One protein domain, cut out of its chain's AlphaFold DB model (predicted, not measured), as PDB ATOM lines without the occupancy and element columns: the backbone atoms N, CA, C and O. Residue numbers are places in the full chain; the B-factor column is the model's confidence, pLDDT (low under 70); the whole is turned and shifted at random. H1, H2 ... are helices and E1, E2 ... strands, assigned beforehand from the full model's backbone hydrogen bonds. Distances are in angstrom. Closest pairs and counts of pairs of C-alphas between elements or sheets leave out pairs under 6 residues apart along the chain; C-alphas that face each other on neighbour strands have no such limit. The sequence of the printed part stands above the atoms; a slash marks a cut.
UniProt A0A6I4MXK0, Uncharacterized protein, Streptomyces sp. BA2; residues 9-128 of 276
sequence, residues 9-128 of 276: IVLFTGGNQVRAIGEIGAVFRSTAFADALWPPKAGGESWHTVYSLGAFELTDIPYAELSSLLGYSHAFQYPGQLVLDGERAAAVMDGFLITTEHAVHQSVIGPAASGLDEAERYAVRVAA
ATOM      1  N   ILE A   9     256.488 267.288 231.930       88.00
ATOM      2  CA  ILE A   9     256.857 267.101 230.524       88.00
ATOM      3  C   ILE A   9     257.097 265.630 230.204       88.00
ATOM      4  O   ILE A   9     257.768 264.904 230.938       88.00
ATOM      5  N   VAL A  10     256.581 265.206 229.053       90.94
ATOM      6  CA  VAL A  10     256.832 263.893 228.468       90.94
ATOM      7  C   VAL A  10     257.640 264.027 227.180       90.94
ATOM      8  O   VAL A  10     257.340 264.839 226.306       90.94
ATOM      9  N   LEU A  11     258.667 263.189 227.061       91.75
ATOM     10  CA  LEU A  11     259.474 263.033 225.858       91.75
ATOM     11  C   LEU A  11     259.141 261.677 225.233       91.75
ATOM     12  O   LEU A  11     259.383 260.630 225.835       91.75
ATOM     13  N   PHE A  12     258.605 261.681 224.015       92.50
ATOM     14  CA  PHE A  12     258.345 260.457 223.263       92.50
ATOM     15  C   PHE A  12     259.618 260.019 222.564       92.50
ATOM     16  O   PHE A  12     260.137 260.735 221.713       92.50
ATOM     17  N   THR A  13     260.116 258.841 222.911       92.56
ATOM     18  CA  THR A  13     261.379 258.314 222.393       92.56
ATOM     19  C   THR A  13     261.116 257.154 221.428       92.56
ATOM     20  O   THR A  13     260.225 256.334 221.642       92.56
ATOM     21  N   GLY A  14     261.844 257.105 220.314       91.75
ATOM     22  CA  GLY A  14     261.732 256.037 219.321       91.75
ATOM     23  C   GLY A  14     262.657 256.254 218.127       91.75
ATOM     24  O   GLY A  14     262.901 257.380 217.705       91.75
ATOM     25  N   GLY A  15     263.194 255.168 217.561       90.06
ATOM     26  CA  GLY A  15     264.104 255.253 216.411       90.06
ATOM     27  C   GLY A  15     265.391 256.039 216.698       90.06
ATOM     28  O   GLY A  15     265.856 256.776 215.836       90.06
ATOM     29  N   ASN A  16     265.950 255.907 217.908       90.56
ATOM     30  CA  ASN A  16     267.118 256.658 218.398       90.56
ATOM     31  C   ASN A  16     266.927 258.185 218.459       90.56
ATOM     32  O   ASN A  16     267.908 258.936 218.449       90.56
ATOM     33  N   GLN A  17     265.679 258.649 218.537       89.94
ATOM     34  CA  GLN A  17     265.329 260.062 218.625       89.94
ATOM     35  C   GLN A  17     264.215 260.312 219.650       89.94
ATOM     36  O   GLN A  17     263.331 259.477 219.837       89.94
ATOM     37  N   VAL A  18     264.214 261.484 220.278       89.62
ATOM     38  CA  VAL A  18     263.000 262.105 220.807       89.62
ATOM     39  C   VAL A  18     262.196 262.581 219.601       89.62
ATOM     40  O   VAL A  18     262.698 263.373 218.804       89.62
ATOM     41  N   ARG A  19     260.993 262.027 219.452       90.62
ATOM     42  CA  ARG A  19     260.081 262.219 218.317       90.62
ATOM     43  C   ARG A  19     258.998 263.249 218.590       90.62
ATOM     44  O   ARG A  19     258.417 263.796 217.657       90.62
ATOM     45  N   ALA A  20     258.690 263.464 219.861       88.44
ATOM     46  CA  ALA A  20     257.749 264.481 220.281       88.44
ATOM     47  C   ALA A  20     257.996 264.882 221.729       88.44
ATOM     48  O   ALA A  20     258.529 264.101 222.522       88.44
ATOM     49  N   ILE A  21     257.574 266.094 222.058       88.19
ATOM     50  CA  ILE A  21     257.533 266.618 223.417       88.19
ATOM     51  C   ILE A  21     256.104 267.087 223.671       88.19
ATOM     52  O   ILE A  21     255.461 267.646 222.786       88.19
ATOM     53  N   GLY A  22     255.588 266.807 224.860       86.00
ATOM     54  CA  GLY A  22     254.268 267.259 225.269       86.00
ATOM     55  C   GLY A  22     254.225 267.535 226.758       86.00
ATOM     56  O   GLY A  22     255.086 267.086 227.516       86.00
ATOM     57  N   GLU A  23     253.192 268.251 227.165       86.50
ATOM     58  CA  GLU A  23     252.928 268.556 228.561       86.50
ATOM     59  C   GLU A  23     251.716 267.771 229.036       86.50
ATOM     60  O   GLU A  23     250.699 267.685 228.347       86.50
ATOM     61  N   ILE A  24     251.812 267.167 230.212       88.00
ATOM     62  CA  ILE A  24     250.721 266.380 230.768       88.00
ATOM     63  C   ILE A  24     249.654 267.335 231.291       88.00
ATOM     64  O   ILE A  24     249.896 268.102 232.214       88.00
ATOM     65  N   GLY A  25     248.449 267.265 230.725       84.06
ATOM     66  CA  GLY A  25     247.314 268.060 231.192       84.06
ATOM     67  C   GLY A  25     246.606 267.387 232.367       84.06
ATOM     68  O   GLY A  25     246.610 267.873 233.494       84.06
ATOM     69  N   ALA A  26     246.003 266.230 232.104       85.50
ATOM     70  CA  ALA A  26     245.242 265.450 233.069       85.50
ATOM     71  C   ALA A  26     245.741 264.003 233.124       85.50
ATOM     72  O   ALA A  26     246.135 263.416 232.115       85.50
ATOM     73  N   VAL A  27     245.677 263.416 234.323       89.50
ATOM     74  CA  VAL A  27     246.043 262.019 234.575       89.50
ATOM     75  C   VAL A  27     244.799 261.244 234.993       89.50
ATOM     76  O   VAL A  27     244.277 261.435 236.092       89.50
ATOM     77  N   PHE A  28     244.347 260.334 234.137       90.12
ATOM     78  CA  PHE A  28     243.218 259.448 234.399       90.12
ATOM     79  C   PHE A  28     243.737 258.080 234.837       90.12
ATOM     80  O   PHE A  28     244.553 257.469 234.153       90.12
ATOM     81  N   ARG A  29     243.260 257.584 235.979       92.50
ATOM     82  CA  ARG A  29     243.594 256.253 236.509       92.50
ATOM     83  C   ARG A  29     242.331 255.400 236.515       92.50
ATOM     84  O   ARG A  29     241.596 255.397 237.497       92.50
ATOM     85  N   SER A  30     242.027 254.786 235.377       92.94
ATOM     86  CA  SER A  30     240.806 254.009 235.157       92.94
ATOM     87  C   SER A  30     240.973 253.084 233.953       92.94
ATOM     88  O   SER A  30     241.061 253.555 232.818       92.94
ATOM     89  N   THR A  31     240.956 251.771 234.194       93.12
ATOM     90  CA  THR A  31     240.928 250.753 233.130       93.12
ATOM     91  C   THR A  31     239.684 250.880 232.267       93.12
ATOM     92  O   THR A  31     239.786 250.840 231.052       93.12
ATOM     93  N   ALA A  32     238.518 251.149 232.863       93.81
ATOM     94  CA  ALA A  32     237.281 251.342 232.107       93.81
ATOM     95  C   ALA A  32     237.375 252.518 231.119       93.81
ATOM     96  O   ALA A  32     236.883 252.429 229.997       93.81
ATOM     97  N   PHE A  33     238.018 253.618 231.523       93.31
ATOM     98  CA  PHE A  33     238.252 254.754 230.630       93.31
ATOM     99  C   PHE A  33     239.270 254.413 229.538       93.31
ATOM    100  O   PHE A  33     239.062 254.752 228.374       93.31
ATOM    101  N   ALA A  34     240.349 253.719 229.894       93.38
ATOM    102  CA  ALA A  34     241.373 253.327 228.938       93.38
ATOM    103  C   ALA A  34     240.851 252.317 227.903       93.38
ATOM    104  O   ALA A  34     241.103 252.496 226.718       93.38
ATOM    105  N   ASP A  35     240.063 251.327 228.324       94.06
ATOM    106  CA  ASP A  35     239.434 250.327 227.455       94.06
ATOM    107  C   ASP A  35     238.392 250.950 226.519       94.06
ATOM    108  O   ASP A  35     238.182 250.459 225.413       94.06
ATOM    109  N   ALA A  36     237.753 252.051 226.930       94.44
ATOM    110  CA  ALA A  36     236.855 252.802 226.059       94.44
ATOM    111  C   ALA A  36     237.603 253.511 224.913       94.44
ATOM    112  O   ALA A  36     237.050 253.655 223.825       94.44
ATOM    113  N   LEU A  37     238.851 253.941 225.140       92.94
ATOM    114  CA  LEU A  37     239.703 254.564 224.117       92.94
ATOM    115  C   LEU A  37     240.446 253.522 223.273       92.94
ATOM    116  O   LEU A  37     240.508 253.629 222.048       92.94
ATOM    117  N   TRP A  38     241.002 252.514 223.939       92.50
ATOM    118  CA  TRP A  38     241.817 251.455 223.361       92.50
ATOM    119  C   TRP A  38     241.354 250.096 223.888       92.50
ATOM    120  O   TRP A  38     241.959 249.560 224.820       92.50
ATOM    121  N   PRO A  39     240.304 249.513 223.280       92.00
ATOM    122  CA  PRO A  39     239.809 248.208 223.684       92.00
ATOM    123  C   PRO A  39     240.926 247.153 223.638       92.00
ATOM    124  O   PRO A  39     241.614 247.040 222.611       92.00
ATOM    125  N   PRO A  40     241.126 246.366 224.710       90.44
ATOM    126  CA  PRO A  40     242.168 245.356 224.736       90.44
ATOM    127  C   PRO A  40     241.858 244.265 223.710       90.44
ATOM    128  O   PRO A  40     240.707 243.887 223.472       90.44
ATOM    129  N   LYS A  41     242.909 243.728 223.086       89.75
ATOM    130  CA  LYS A  41     242.773 242.548 222.222       89.75
ATOM    131  C   LYS A  41     242.320 241.353 223.066       89.75
ATOM    132  O   LYS A  41     242.585 241.307 224.262       89.75
ATOM    133  N   ALA A  42     241.674 240.364 222.448       86.56
ATOM    134  CA  ALA A  42     241.248 239.154 223.150       86.56
ATOM    135  C   ALA A  42     242.439 238.487 223.872       86.56
ATOM    136  O   ALA A  42     243.402 238.078 223.225       86.56
ATOM    137  N   GLY A  43     242.376 238.416 225.207       82.56
ATOM    138  CA  GLY A  43     243.451 237.887 226.061       82.56
ATOM    139  C   GLY A  43     244.653 238.822 226.271       82.56
ATOM    140  O   GLY A  43     245.646 238.392 226.847       82.56
ATOM    141  N   GLY A  44     244.588 240.068 225.797       82.75
ATOM    142  CA  GLY A  44     245.614 241.088 226.007       82.75
ATOM    143  C   GLY A  44     245.431 241.855 227.316       82.75
ATOM    144  O   GLY A  44     244.340 241.899 227.884       82.75
ATOM    145  N   GLU A  45     246.510 242.480 227.781       85.81
ATOM    146  CA  GLU A  45     246.480 243.364 228.948       85.81
ATOM    147  C   GLU A  45     245.780 244.691 228.614       85.81
ATOM    148  O   GLU A  45     245.900 245.221 227.507       85.81
ATOM    149  N   SER A  46     245.030 245.207 229.587       89.44
ATOM    150  CA  SER A  46     244.399 246.527 229.538       89.44
ATOM    151  C   SER A  46     245.366 247.597 230.051       89.44
ATOM    152  O   SER A  46     246.279 247.320 230.835       89.44
ATOM    153  N   TRP A  47     245.151 248.839 229.632       89.06
ATOM    154  CA  TRP A  47     245.860 249.995 230.167       89.06
ATOM    155  C   TRP A  47     245.128 250.532 231.397       89.06
ATOM    156  O   TRP A  47     243.907 250.547 231.448       89.06
ATOM    157  N   HIS A  48     245.858 251.025 232.395       90.38
ATOM    158  CA  HIS A  48     245.241 251.598 233.600       90.38
ATOM    159  C   HIS A  48     245.343 253.127 233.661       90.38
ATOM    160  O   HIS A  48     244.441 253.796 234.168       90.38
ATOM    161  N   THR A  49     246.447 253.689 233.166       91.06
ATOM    162  CA  THR A  49     246.743 255.117 233.288       91.06
ATOM    163  C   THR A  49     246.748 255.767 231.913       91.06
ATOM    164  O   THR A  49     247.506 255.353 231.040       91.06
ATOM    165  N   VAL A  50     245.919 256.795 231.736       90.81
ATOM    166  CA  VAL A  50     245.831 257.599 230.513       90.81
ATOM    167  C   VAL A  50     246.251 259.026 230.838       90.81
ATOM    168  O   VAL A  50     245.774 259.615 231.808       90.81
ATOM    169  N   TYR A  51     247.129 259.582 230.013       91.12
ATOM    170  CA  TYR A  51     247.586 260.963 230.111       91.12
ATOM    171  C   TYR A  51     246.984 261.755 228.955       91.12
ATOM    172  O   TYR A  51     247.094 261.328 227.804       91.12
ATOM    173  N   SER A  52     246.355 262.896 229.235       89.94
ATOM    174  CA  SER A  52     246.116 263.879 228.179       89.94
ATOM    175  C   SER A  52     247.373 264.714 227.974       89.94
ATOM    176  O   SER A  52     248.101 265.001 228.925       89.94
ATOM    177  N   LEU A  53     247.618 265.091 226.722       87.06
ATOM    178  CA  LEU A  53     248.758 265.912 226.344       87.06
ATOM    179  C   LEU A  53     248.251 267.258 225.850       87.06
ATOM    180  O   LEU A  53     247.471 267.319 224.898       87.06
ATOM    181  N   GLY A  54     248.691 268.318 226.511       79.19
ATOM    182  CA  GLY A  54     248.690 269.659 225.960       79.19
ATOM    183  C   GLY A  54     249.957 269.885 225.148       79.19
ATOM    184  O   GLY A  54     250.919 269.111 225.237       79.19
ATOM    185  N   ALA A  55     249.949 270.976 224.382       73.38
ATOM    186  CA  ALA A  55     251.199 271.612 224.001       73.38
ATOM    187  C   ALA A  55     252.154 270.664 223.213       73.38
ATOM    188  O   ALA A  55     253.373 270.699 223.352       73.38
ATOM    189  N   PHE A  56     251.583 269.753 222.419       79.50
ATOM    190  CA  PHE A  56     252.305 268.654 221.776       79.50
ATOM    191  C   PHE A  56     253.023 269.113 220.503       79.50
ATOM    192  O   PHE A  56     252.378 269.559 219.553       79.50
ATOM    193  N   GLU A  57     254.342 268.926 220.452       76.88
ATOM    194  CA  GLU A  57     255.172 269.241 219.288       76.88
ATOM    195  C   GLU A  57     255.987 268.031 218.829       76.88
ATOM    196  O   GLU A  57     256.573 267.304 219.633       76.88
ATOM    197  N   LEU A  58     256.060 267.834 217.510       81.00
ATOM    198  CA  LEU A  58     256.951 266.848 216.903       81.00
ATOM    199  C   LEU A  58     258.384 267.379 216.875       81.00
ATOM    200  O   LEU A  58     258.625 268.546 216.572       81.00
ATOM    201  N   THR A  59     259.338 266.497 217.148       81.00
ATOM    202  CA  THR A  59     260.766 266.820 217.190       81.00
ATOM    203  C   THR A  59     261.589 265.673 216.609       81.00
ATOM    204  O   THR A  59     261.083 264.576 216.408       81.00
ATOM    205  N   ASP A  60     262.865 265.928 216.322       81.62
ATOM    206  CA  ASP A  60     263.818 264.904 215.880       81.62
ATOM    207  C   ASP A  60     265.152 265.093 216.628       81.62
ATOM    208  O   ASP A  60     266.197 265.406 216.042       81.62
ATOM    209  N   ILE A  61     265.122 264.977 217.960       83.75
ATOM    210  CA  ILE A  61     266.320 265.127 218.804       83.75
ATOM    211  C   ILE A  61     267.014 263.767 218.954       83.75
ATOM    212  O   ILE A  61     266.418 262.856 219.513       83.75
ATOM    213  N   PRO A  62     268.269 263.583 218.526       86.25
ATOM    214  CA  PRO A  62     269.013 262.347 218.743       86.25
ATOM    215  C   PRO A  62     269.122 261.961 220.222       86.25
ATOM    216  O   PRO A  62     269.400 262.801 221.078       86.25
ATOM    217  N   TYR A  63     269.033 260.661 220.516       90.81
ATOM    218  CA  TYR A  63     269.293 260.127 221.860       90.81
ATOM    219  C   TYR A  63     270.651 260.537 222.412       90.81
ATOM    220  O   TYR A  63     270.779 260.699 223.621       90.81
ATOM    221  N   ALA A  64     271.657 260.712 221.552       85.50
ATOM    222  CA  ALA A  64     272.991 261.126 221.963       85.50
ATOM    223  C   ALA A  64     272.978 262.435 222.768       85.50
ATOM    224  O   ALA A  64     273.776 262.573 223.689       85.50
ATOM    225  N   GLU A  65     272.063 263.355 222.468       82.75
ATOM    226  CA  GLU A  65     271.971 264.646 223.156       82.75
ATOM    227  C   GLU A  65     271.161 264.588 224.428       82.75
ATOM    228  O   GLU A  65     271.625 265.084 225.449       82.75
ATOM    229  N   LEU A  66     270.006 263.918 224.402       88.81
ATOM    230  CA  LEU A  66     269.264 263.650 225.632       88.81
ATOM    231  C   LEU A  66     270.158 262.900 226.635       88.81
ATOM    232  O   LEU A  66     270.197 263.238 227.811       88.81
ATOM    233  N   SER A  67     270.948 261.939 226.150       90.50
ATOM    234  CA  SER A  67     271.878 261.176 226.987       90.50
ATOM    235  C   SER A  67     273.003 262.055 227.516       90.50
ATOM    236  O   SER A  67     273.336 261.949 228.689       90.50
ATOM    237  N   SER A  68     273.542 262.959 226.692       86.56
ATOM    238  CA  SER A  68     274.561 263.919 227.125       86.56
ATOM    239  C   SER A  68     274.051 264.820 228.253       86.56
ATOM    240  O   SER A  68     274.754 264.983 229.244       86.56
ATOM    241  N   LEU A  69     272.830 265.359 228.136       85.69
ATOM    242  CA  LEU A  69     272.216 266.195 229.177       85.69
ATOM    243  C   LEU A  69     271.960 265.417 230.475       85.69
ATOM    244  O   LEU A  69     272.087 265.961 231.565       85.69
ATOM    245  N   LEU A  70     271.625 264.131 230.362       89.31
ATOM    246  CA  LEU A  70     271.335 263.263 231.505       89.31
ATOM    247  C   LEU A  70     272.575 262.600 232.121       89.31
ATOM    248  O   LEU A  70     272.447 261.862 233.102       89.31
ATOM    249  N   GLY A  71     273.764 262.817 231.551       88.25
ATOM    250  CA  GLY A  71     274.994 262.137 231.963       88.25
ATOM    251  C   GLY A  71     275.000 260.633 231.655       88.25
ATOM    252  O   GLY A  71     275.699 259.859 232.310       88.25
ATOM    253  N   TYR A  72     274.205 260.191 230.680       91.31
ATOM    254  CA  TYR A  72     274.169 258.813 230.196       91.31
ATOM    255  C   TYR A  72     275.124 258.598 229.017       91.31
ATOM    256  O   TYR A  72     275.470 259.515 228.276       91.31
ATOM    257  N   SER A  73     275.523 257.343 228.797       88.25
ATOM    258  CA  SER A  73     276.329 256.979 227.625       88.25
ATOM    259  C   SER A  73     275.568 257.236 226.317       88.25
ATOM    260  O   SER A  73     274.363 257.008 226.263       88.25
ATOM    261  N   HIS A  74     276.258 257.569 225.223       79.44
ATOM    262  CA  HIS A  74     275.619 257.741 223.905       79.44
ATOM    263  C   HIS A  74     274.909 256.484 223.368       79.44
ATOM    264  O   HIS A  74     274.056 256.595 222.491       79.44
ATOM    265  N   ALA A  75     275.248 255.296 223.883       81.81
ATOM    266  CA  ALA A  75     274.600 254.029 223.543       81.81
ATOM    267  C   ALA A  75     273.392 253.699 224.443       81.81
ATOM    268  O   ALA A  75     272.813 252.618 224.312       81.81
ATOM    269  N   PHE A  76     273.027 254.595 225.367       88.25
ATOM    270  CA  PHE A  76     271.947 254.369 226.318       88.25
ATOM    271  C   PHE A  76     270.621 254.134 225.590       88.25
ATOM    272  O   PHE A  76     270.220 254.902 224.713       88.25
ATOM    273  N   GLN A  77     269.949 253.051 225.967       87.88
ATOM    274  CA  GLN A  77     268.634 252.698 225.456       87.88
ATOM    275  C   GLN A  77     267.590 253.132 226.476       87.88
ATOM    276  O   GLN A  77     267.605 252.676 227.620       87.88
ATOM    277  N   TYR A  78     266.686 254.012 226.055       88.62
ATOM    278  CA  TYR A  78     265.596 254.462 226.909       88.62
ATOM    279  C   TYR A  78     264.589 253.315 227.085       88.62
ATOM    280  O   TYR A  78     264.118 252.767 226.084       88.62
ATOM    281  N   PRO A  79     264.283 252.907 228.331       88.06
ATOM    282  CA  PRO A  79     263.274 251.887 228.588       88.06
ATOM    283  C   PRO A  79     261.878 252.415 228.234       88.06
ATOM    284  O   PRO A  79     261.695 253.611 228.016       88.06
ATOM    285  N   GLY A  80     260.874 251.532 228.229       83.69
ATOM    286  CA  GLY A  80     259.496 251.903 227.872       83.69
ATOM    287  C   GLY A  80     258.923 253.069 228.690       83.69
ATOM    288  O   GLY A  80     258.134 253.848 228.166       83.69
ATOM    289  N   GLN A  81     259.361 253.232 229.942       87.62
ATOM    290  CA  GLN A  81     259.096 254.424 230.738       87.62
ATOM    291  C   GLN A  81     260.309 254.758 231.609       87.62
ATOM    292  O   GLN A  81     260.853 253.892 232.297       87.62
ATOM    293  N   LEU A  82     260.699 256.030 231.605       90.44
ATOM    294  CA  LEU A  82     261.713 256.599 232.483       90.44
ATOM    295  C   LEU A  82     261.153 257.890 233.077       90.44
ATOM    296  O   LEU A  82     260.741 258.776 232.334       90.44
ATOM    297  N   VAL A  83     261.128 257.984 234.405       90.44
ATOM    298  CA  VAL A  83     260.747 259.212 235.114       90.44
ATOM    299  C   VAL A  83     262.024 259.911 235.557       90.44
ATOM    300  O   VAL A  83     262.903 259.277 236.142       90.44
ATOM    301  N   LEU A  84     262.121 261.198 235.240       89.81
ATOM    302  CA  LEU A  84     263.227 262.067 235.620       89.81
ATOM    303  C   LEU A  84     262.706 263.122 236.594       89.81
ATOM    304  O   LEU A  84     261.626 263.672 236.389       89.81
ATOM    305  N   ASP A  85     263.477 263.403 237.637       86.56
ATOM    306  CA  ASP A  85     263.197 264.435 238.628       86.56
ATOM    307  C   ASP A  85     264.472 265.222 238.984       86.56
ATOM    308  O   ASP A  85     265.580 264.881 238.551       86.56
ATOM    309  N   GLY A  86     264.283 266.328 239.714       85.06
ATOM    310  CA  GLY A  86     265.348 267.226 240.168       85.06
ATOM    311  C   GLY A  86     266.273 267.692 239.043       85.06
ATOM    312  O   GLY A  86     265.836 267.909 237.914       85.06
ATOM    313  N   GLU A  87     267.573 267.743 239.339       82.44
ATOM    314  CA  GLU A  87     268.616 268.270 238.445       82.44
ATOM    315  C   GLU A  87     268.611 267.648 237.040       82.44
ATOM    316  O   GLU A  87     268.935 268.312 236.058       82.44
ATOM    317  N   ARG A  88     268.223 266.372 236.910       85.94
ATOM    318  CA  ARG A  88     268.151 265.704 235.601       85.94
ATOM    319  C   ARG A  88     266.977 266.195 234.769       85.94
ATOM    320  O   ARG A  88     267.110 266.310 233.553       85.94
ATOM    321  N   ALA A  89     265.839 266.463 235.403       86.19
ATOM    322  CA  ALA A  89     264.718 267.103 234.728       86.19
ATOM    323  C   ALA A  89     265.094 268.545 234.349       86.19
ATOM    324  O   ALA A  89     264.933 268.902 233.182       86.19
ATOM    325  N   ALA A  90     265.703 269.311 235.267       80.81
ATOM    326  CA  ALA A  90     266.249 270.649 235.000       80.81
ATOM    327  C   ALA A  90     267.131 270.679 233.756       80.81
ATOM    328  O   ALA A  90     266.915 271.481 232.854       80.81
ATOM    329  N   ALA A  91     268.112 269.775 233.693       83.38
ATOM    330  CA  ALA A  91     269.102 269.743 232.625       83.38
ATOM    331  C   ALA A  91     268.460 269.538 231.247       83.38
ATOM    332  O   ALA A  91     268.912 270.116 230.260       83.38
ATOM    333  N   VAL A  92     267.388 268.742 231.170       86.12
ATOM    334  CA  VAL A  92     266.635 268.536 229.924       86.12
ATOM    335  C   VAL A  92     265.797 269.762 229.573       86.12
ATOM    336  O   VAL A  92     265.785 270.171 228.411       86.12
ATOM    337  N   MET A  93     265.123 270.356 230.559       82.50
ATOM    338  CA  MET A  93     264.314 271.561 230.365       82.50
ATOM    339  C   MET A  93     265.176 272.727 229.871       82.50
ATOM    340  O   MET A  93     264.879 273.314 228.830       82.50
ATOM    341  N   ASP A  94     266.294 272.990 230.545       77.12
ATOM    342  CA  ASP A  94     267.249 274.037 230.189       77.12
ATOM    343  C   ASP A  94     267.957 273.734 228.865       77.12
ATOM    344  O   ASP A  94     267.990 274.576 227.968       77.12
ATOM    345  N   GLY A  95     268.488 272.519 228.706       76.56
ATOM    346  CA  GLY A  95     269.280 272.139 227.534       76.56
ATOM    347  C   GLY A  95     268.497 272.168 226.221       76.56
ATOM    348  O   GLY A  95     269.078 272.381 225.156       76.56
ATOM    349  N   PHE A  96     267.175 271.993 226.276       80.38
ATOM    350  CA  PHE A  96     266.296 272.098 225.110       80.38
ATOM    351  C   PHE A  96     265.453 273.379 225.071       80.38
ATOM    352  O   PHE A  96     264.685 273.546 224.119       80.38
ATOM    353  N   LEU A  97     265.630 274.285 226.042       75.44
ATOM    354  CA  LEU A  97     264.832 275.506 226.234       75.44
ATOM    355  C   LEU A  97     263.321 275.236 226.307       75.44
ATOM    356  O   LEU A  97     262.507 276.065 225.897       75.44
ATOM    357  N   ILE A  98     262.935 274.076 226.846       78.56
ATOM    358  CA  ILE A  98     261.530 273.696 226.983       78.56
ATOM    359  C   ILE A  98     260.885 274.634 227.993       78.56
ATOM    360  O   ILE A  98     261.364 274.802 229.113       78.56
ATOM    361  N   THR A  99     259.772 275.233 227.589       69.62
ATOM    362  CA  THR A  99     258.976 276.096 228.452       69.62
ATOM    363  C   THR A  99     257.558 275.552 228.502       69.62
ATOM    364  O   THR A  99     256.915 275.441 227.460       69.62
ATOM    365  N   THR A 100     257.089 275.178 229.693       67.69
ATOM    366  CA  THR A 100     255.764 274.566 229.866       67.69
ATOM    367  C   THR A 100     254.679 275.640 229.930       67.69
ATOM    368  O   THR A 100     254.906 276.731 230.465       67.69
ATOM    369  N   GLU A 101     253.494 275.345 229.397       64.25
ATOM    370  CA  GLU A 101     252.307 276.188 229.555       64.25
ATOM    371  C   GLU A 101     252.013 276.403 231.043       64.25
ATOM    372  O   GLU A 101     251.718 277.526 231.451       64.25
ATOM    373  N   HIS A 102     252.160 275.365 231.874       61.00
ATOM    374  CA  HIS A 102     251.953 275.450 233.318       61.00
ATOM    375  C   HIS A 102     252.973 276.365 234.013       61.00
ATOM    376  O   HIS A 102     252.582 277.165 234.860       61.00
ATOM    377  N   ALA A 103     254.253 276.340 233.627       59.53
ATOM    378  CA  ALA A 103     255.276 277.243 234.162       59.53
ATOM    379  C   ALA A 103     255.007 278.694 233.748       59.53
ATOM    380  O   ALA A 103     255.095 279.596 234.580       59.53
ATOM    381  N   VAL A 104     254.605 278.929 232.495       58.50
ATOM    382  CA  VAL A 104     254.181 280.261 232.036       58.50
ATOM    383  C   VAL A 104     252.949 280.715 232.810       58.50
ATOM    384  O   VAL A 104     252.926 281.834 233.316       58.50
ATOM    385  N   HIS A 105     251.947 279.850 232.967       55.81
ATOM    386  CA  HIS A 105     250.714 280.170 233.677       55.81
ATOM    387  C   HIS A 105     250.971 280.476 235.151       55.81
ATOM    388  O   HIS A 105     250.451 281.463 235.643       55.81
ATOM    389  N   GLN A 106     251.781 279.694 235.863       53.41
ATOM    390  CA  GLN A 106     252.089 279.957 237.271       53.41
ATOM    391  C   GLN A 106     252.980 281.179 237.481       53.41
ATOM    392  O   GLN A 106     252.869 281.847 238.508       53.41
ATOM    393  N   SER A 107     253.860 281.469 236.520       51.75
ATOM    394  CA  SER A 107     254.645 282.699 236.534       51.75
ATOM    395  C   SER A 107     253.699 283.892 236.371       51.75
ATOM    396  O   SER A 107     253.622 284.756 237.243       51.75
ATOM    397  N   VAL A 108     252.917 283.909 235.290       51.00
ATOM    398  CA  VAL A 108     252.032 285.024 234.912       51.00
ATOM    399  C   VAL A 108     250.846 285.181 235.874       51.00
ATOM    400  O   VAL A 108     250.421 286.296 236.161       51.00
ATOM    401  N   ILE A 109     250.312 284.080 236.398       49.19
ATOM    402  CA  ILE A 109     249.061 284.014 237.151       49.19
ATOM    403  C   ILE A 109     249.328 283.186 238.414       49.19
ATOM    404  O   ILE A 109     249.341 281.956 238.387       49.19
ATOM    405  N   GLY A 110     249.555 283.857 239.545       43.06
ATOM    406  CA  GLY A 110     249.637 283.186 240.847       43.06
ATOM    407  C   GLY A 110     248.366 282.367 241.172       43.06
ATOM    408  O   GLY A 110     247.358 282.486 240.474       43.06
ATOM    409  N   PRO A 111     248.362 281.555 242.249       38.38
ATOM    410  CA  PRO A 111     247.365 280.498 242.525       38.38
ATOM    411  C   PRO A 111     245.916 280.951 242.851       38.38
ATOM    412  O   PRO A 111     245.148 280.206 243.459       38.38
ATOM    413  N   ALA A 112     245.505 282.159 242.461       43.19
ATOM    414  CA  ALA A 112     244.166 282.698 242.698       43.19
ATOM    415  C   ALA A 112     243.665 283.511 241.488       43.19
ATOM    416  O   ALA A 112     243.466 284.720 241.553       43.19
ATOM    417  N   ALA A 113     243.448 282.838 240.358       42.34
ATOM    418  CA  ALA A 113     243.021 283.451 239.098       42.34
ATOM    419  C   ALA A 113     241.504 283.727 239.008       42.34
ATOM    420  O   ALA A 113     240.873 283.473 237.982       42.34
ATOM    421  N   SER A 114     240.890 284.256 240.066       38.91
ATOM    422  CA  SER A 114     239.538 284.820 239.987       38.91
ATOM    423  C   SER A 114     239.535 286.199 240.633       38.91
ATOM    424  O   SER A 114     239.440 286.306 241.854       38.91
ATOM    425  N   GLY A 115     239.653 287.245 239.809       50.97
ATOM    426  CA  GLY A 115     239.553 288.642 240.248       50.97
ATOM    427  C   GLY A 115     240.775 289.529 240.000       50.97
ATOM    428  O   GLY A 115     240.711 290.694 240.371       50.97
ATOM    429  N   LEU A 116     241.844 289.023 239.371       47.91
ATOM    430  CA  LEU A 116     243.052 289.823 239.120       47.91
ATOM    431  C   LEU A 116     242.775 290.979 238.151       47.91
ATOM    432  O   LEU A 116     242.095 290.805 237.118       47.91
ATOM    433  N   ASP A 117     243.317 292.143 238.493       54.03
ATOM    434  CA  ASP A 117     243.250 293.343 237.670       54.03
ATOM    435  C   ASP A 117     244.048 293.170 236.360       54.03
ATOM    436  O   ASP A 117     244.695 292.148 236.113       54.03
ATOM    437  N   GLU A 118     243.923 294.121 235.436       50.00
ATOM    438  CA  GLU A 118     244.610 294.038 234.143       50.00
ATOM    439  C   GLU A 118     246.139 294.143 234.292       50.00
ATOM    440  O   GLU A 118     246.861 293.518 233.523       50.00
ATOM    441  N   ALA A 119     246.642 294.847 235.311       51.53
ATOM    442  CA  ALA A 119     248.072 295.049 235.536       51.53
ATOM    443  C   ALA A 119     248.767 293.772 236.038       51.53
ATOM    444  O   ALA A 119     249.861 293.439 235.584       51.53
ATOM    445  N   GLU A 120     248.114 293.006 236.908       54.53
ATOM    446  CA  GLU A 120     248.621 291.738 237.431       54.53
ATOM    447  C   GLU A 120     248.740 290.664 236.343       54.53
ATOM    448  O   GLU A 120     249.661 289.848 236.390       54.53
ATOM    449  N   ARG A 121     247.870 290.698 235.322       47.59
ATOM    450  CA  ARG A 121     247.915 289.769 234.175       47.59
ATOM    451  C   ARG A 121     249.104 289.999 233.248       47.59
ATOM    452  O   ARG A 121     249.487 289.074 232.538       47.59
ATOM    453  N   TYR A 122     249.658 291.209 233.235       54.53
ATOM    454  CA  TYR A 122     250.817 291.592 232.423       54.53
ATOM    455  C   TYR A 122     252.074 291.809 233.268       54.53
ATOM    456  O   TYR A 122     253.024 292.449 232.825       54.53
ATOM    457  N   ALA A 123     252.102 291.300 234.494       55.84
ATOM    458  CA  ALA A 123     253.236 291.526 235.363       55.84
ATOM    459  C   ALA A 123     254.417 290.611 234.983       55.84
ATOM    460  O   ALA A 123     254.267 289.406 234.786       55.84
ATOM    461  N   VAL A 124     255.606 291.207 234.902       56.41
ATOM    462  CA  VAL A 124     256.869 290.525 234.589       56.41
ATOM    463  C   VAL A 124     257.283 289.615 235.746       56.41
ATOM    464  O   VAL A 124     257.029 289.913 236.921       56.41
ATOM    465  N   ARG A 125     257.904 288.476 235.424       64.69
ATOM    466  CA  ARG A 125     258.342 287.474 236.405       64.69
ATOM    467  C   ARG A 125     259.715 286.935 236.063       64.69
ATOM    468  O   ARG A 125     260.026 286.723 234.897       64.69
ATOM    469  N   VAL A 126     260.507 286.656 237.091       54.78
ATOM    470  CA  VAL A 126     261.826 286.034 236.958       54.78
ATOM    471  C   VAL A 126     261.779 284.689 237.658       54.78
ATOM    472  O   VAL A 126     261.401 284.634 238.825       54.78
ATOM    473  N   ALA A 127     262.176 283.621 236.972       55.41
ATOM    474  CA  ALA A 127     262.209 282.289 237.562       55.41
ATOM    475  C   ALA A 127     263.502 281.561 237.186       55.41
ATOM    476  O   ALA A 127     264.012 281.689 236.068       55.41
ATOM    477  N   ALA A 128     264.023 280.778 238.131       51.00
ATOM    478  CA  ALA A 128     264.827 279.613 237.783       51.00
ATOM    479  C   ALA A 128     263.876 278.565 237.186       51.00
ATOM    480  O   ALA A 128     262.728 278.472 237.618       51.00
TER     481      ALA A 128
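This is residues 9 to 128 of the 276 residues of an uncharacterized protein of Streptomyces sp. BA2 (UniProt A0A6I4MXK0). A long ribbon of two paired strands, E2 and E3, folds sharply about midway, and E1 lies beside one half of it to make a small, twisted sheet. H2 and H3 form a pair near one end of the ribbon, H1 sits at the other end, and an arm holding H4, H5 and E4 leads away from near the bend. The printed part has 120 residues, with five named helices and four named strands in the order E1, E2, H1, E3, H2, H3, H4, H5, E4; the sheet runs E1, E2, E3, all antiparallel, and the class is mixed, helices and strands. The whole is loose, with a radius of gyration of the C-alphas of 18.1 A, and spans 57 by 40 by 23 A.

E1, residues 9 to 14, and E2, residues 17 to 29, form a hairpin of antiparallel strands, their directions at 131 degrees; N 12 and O 20 are 2.8 A apart, within hydrogen-bond range. E3, residues 49 to 62, is the other neighbour of E2, antiparallel at 169 degrees, with N 25 and O 52 2.9 A apart and N 61 and O 18 3.0 A apart, both within hydrogen-bond range. E1 and E3 are the edge strands and E2 is the inner one. E2 bends by 83 degrees at residue 25, and E3 bends by 91 degrees at residue 55. H1, residues 31 to 37, only grazes the sheet; the closest C-alphas of H1 and E3 are those of Ala 34 and Val 50, 6.4 A apart. H2, residues 63 to 70, only grazes the sheet with its residues 63 to 66, and its closest C-alpha to E2 is that of Tyr 63, 5.1 A from that of Gln 17. H3, residues 86 to 95, touches H2 at a steep tilt of 51 degrees, opposite ways, with the C-alphas of Leu 70 and Arg 88 closest at 5.7 A. H3 is only just not on the sheet, with 4 pairs of C-alphas within 10 A. H4, residues 101 to 108, only grazes the sheet with its residues 101 to 102; the C-alphas of Glu 101 and Ala 55, the closest of H4 and E3, are 7.3 A apart. H5, residues 118 to 121, is close to H4 but not clearly touching, the closest C-alphas being those of Val 108 and Arg 121 at 6.3 A. E4, residues 125 to 127, pairs with no named strand; its Arg 125 and Ser 107 of H4 have the closest C-alphas, 6.0 A apart. H3 and H4 are apart, as are H1 and H2. In H1, H2, H3 and H4 every O i to N i+4 pair is within hydrogen-bond range; H5 is too short for such a pair.

E1 begins at C-alpha 9 (256.857, 267.101, 230.524) and is 16.5 A long. E2 is 28.4 A and E3 27.6 A from first to last C-alpha; E3 ends at C-alpha 62 (269.013, 262.347, 218.743). H1 measures 9.9 A, H2 and H4 10.3 A each, and H3 14.1 A. H5 has 4 residues and E4 has 3; E4 ends at C-alpha 127 (262.209, 282.289, 237.562).

The two C-alphas farthest apart are those of Gly 43 and Ala 119, 58.1 A. Residues 40 to 45 and 114 to 119 stand free; without them the body spans 45 by 40 by 23 A. The links H1 to E3, 11 residues, and H2 to H3, 15 residues, are long. The printed part has no cut. Its mean pLDDT is 78.6, and residues 99 to 128 are under 70.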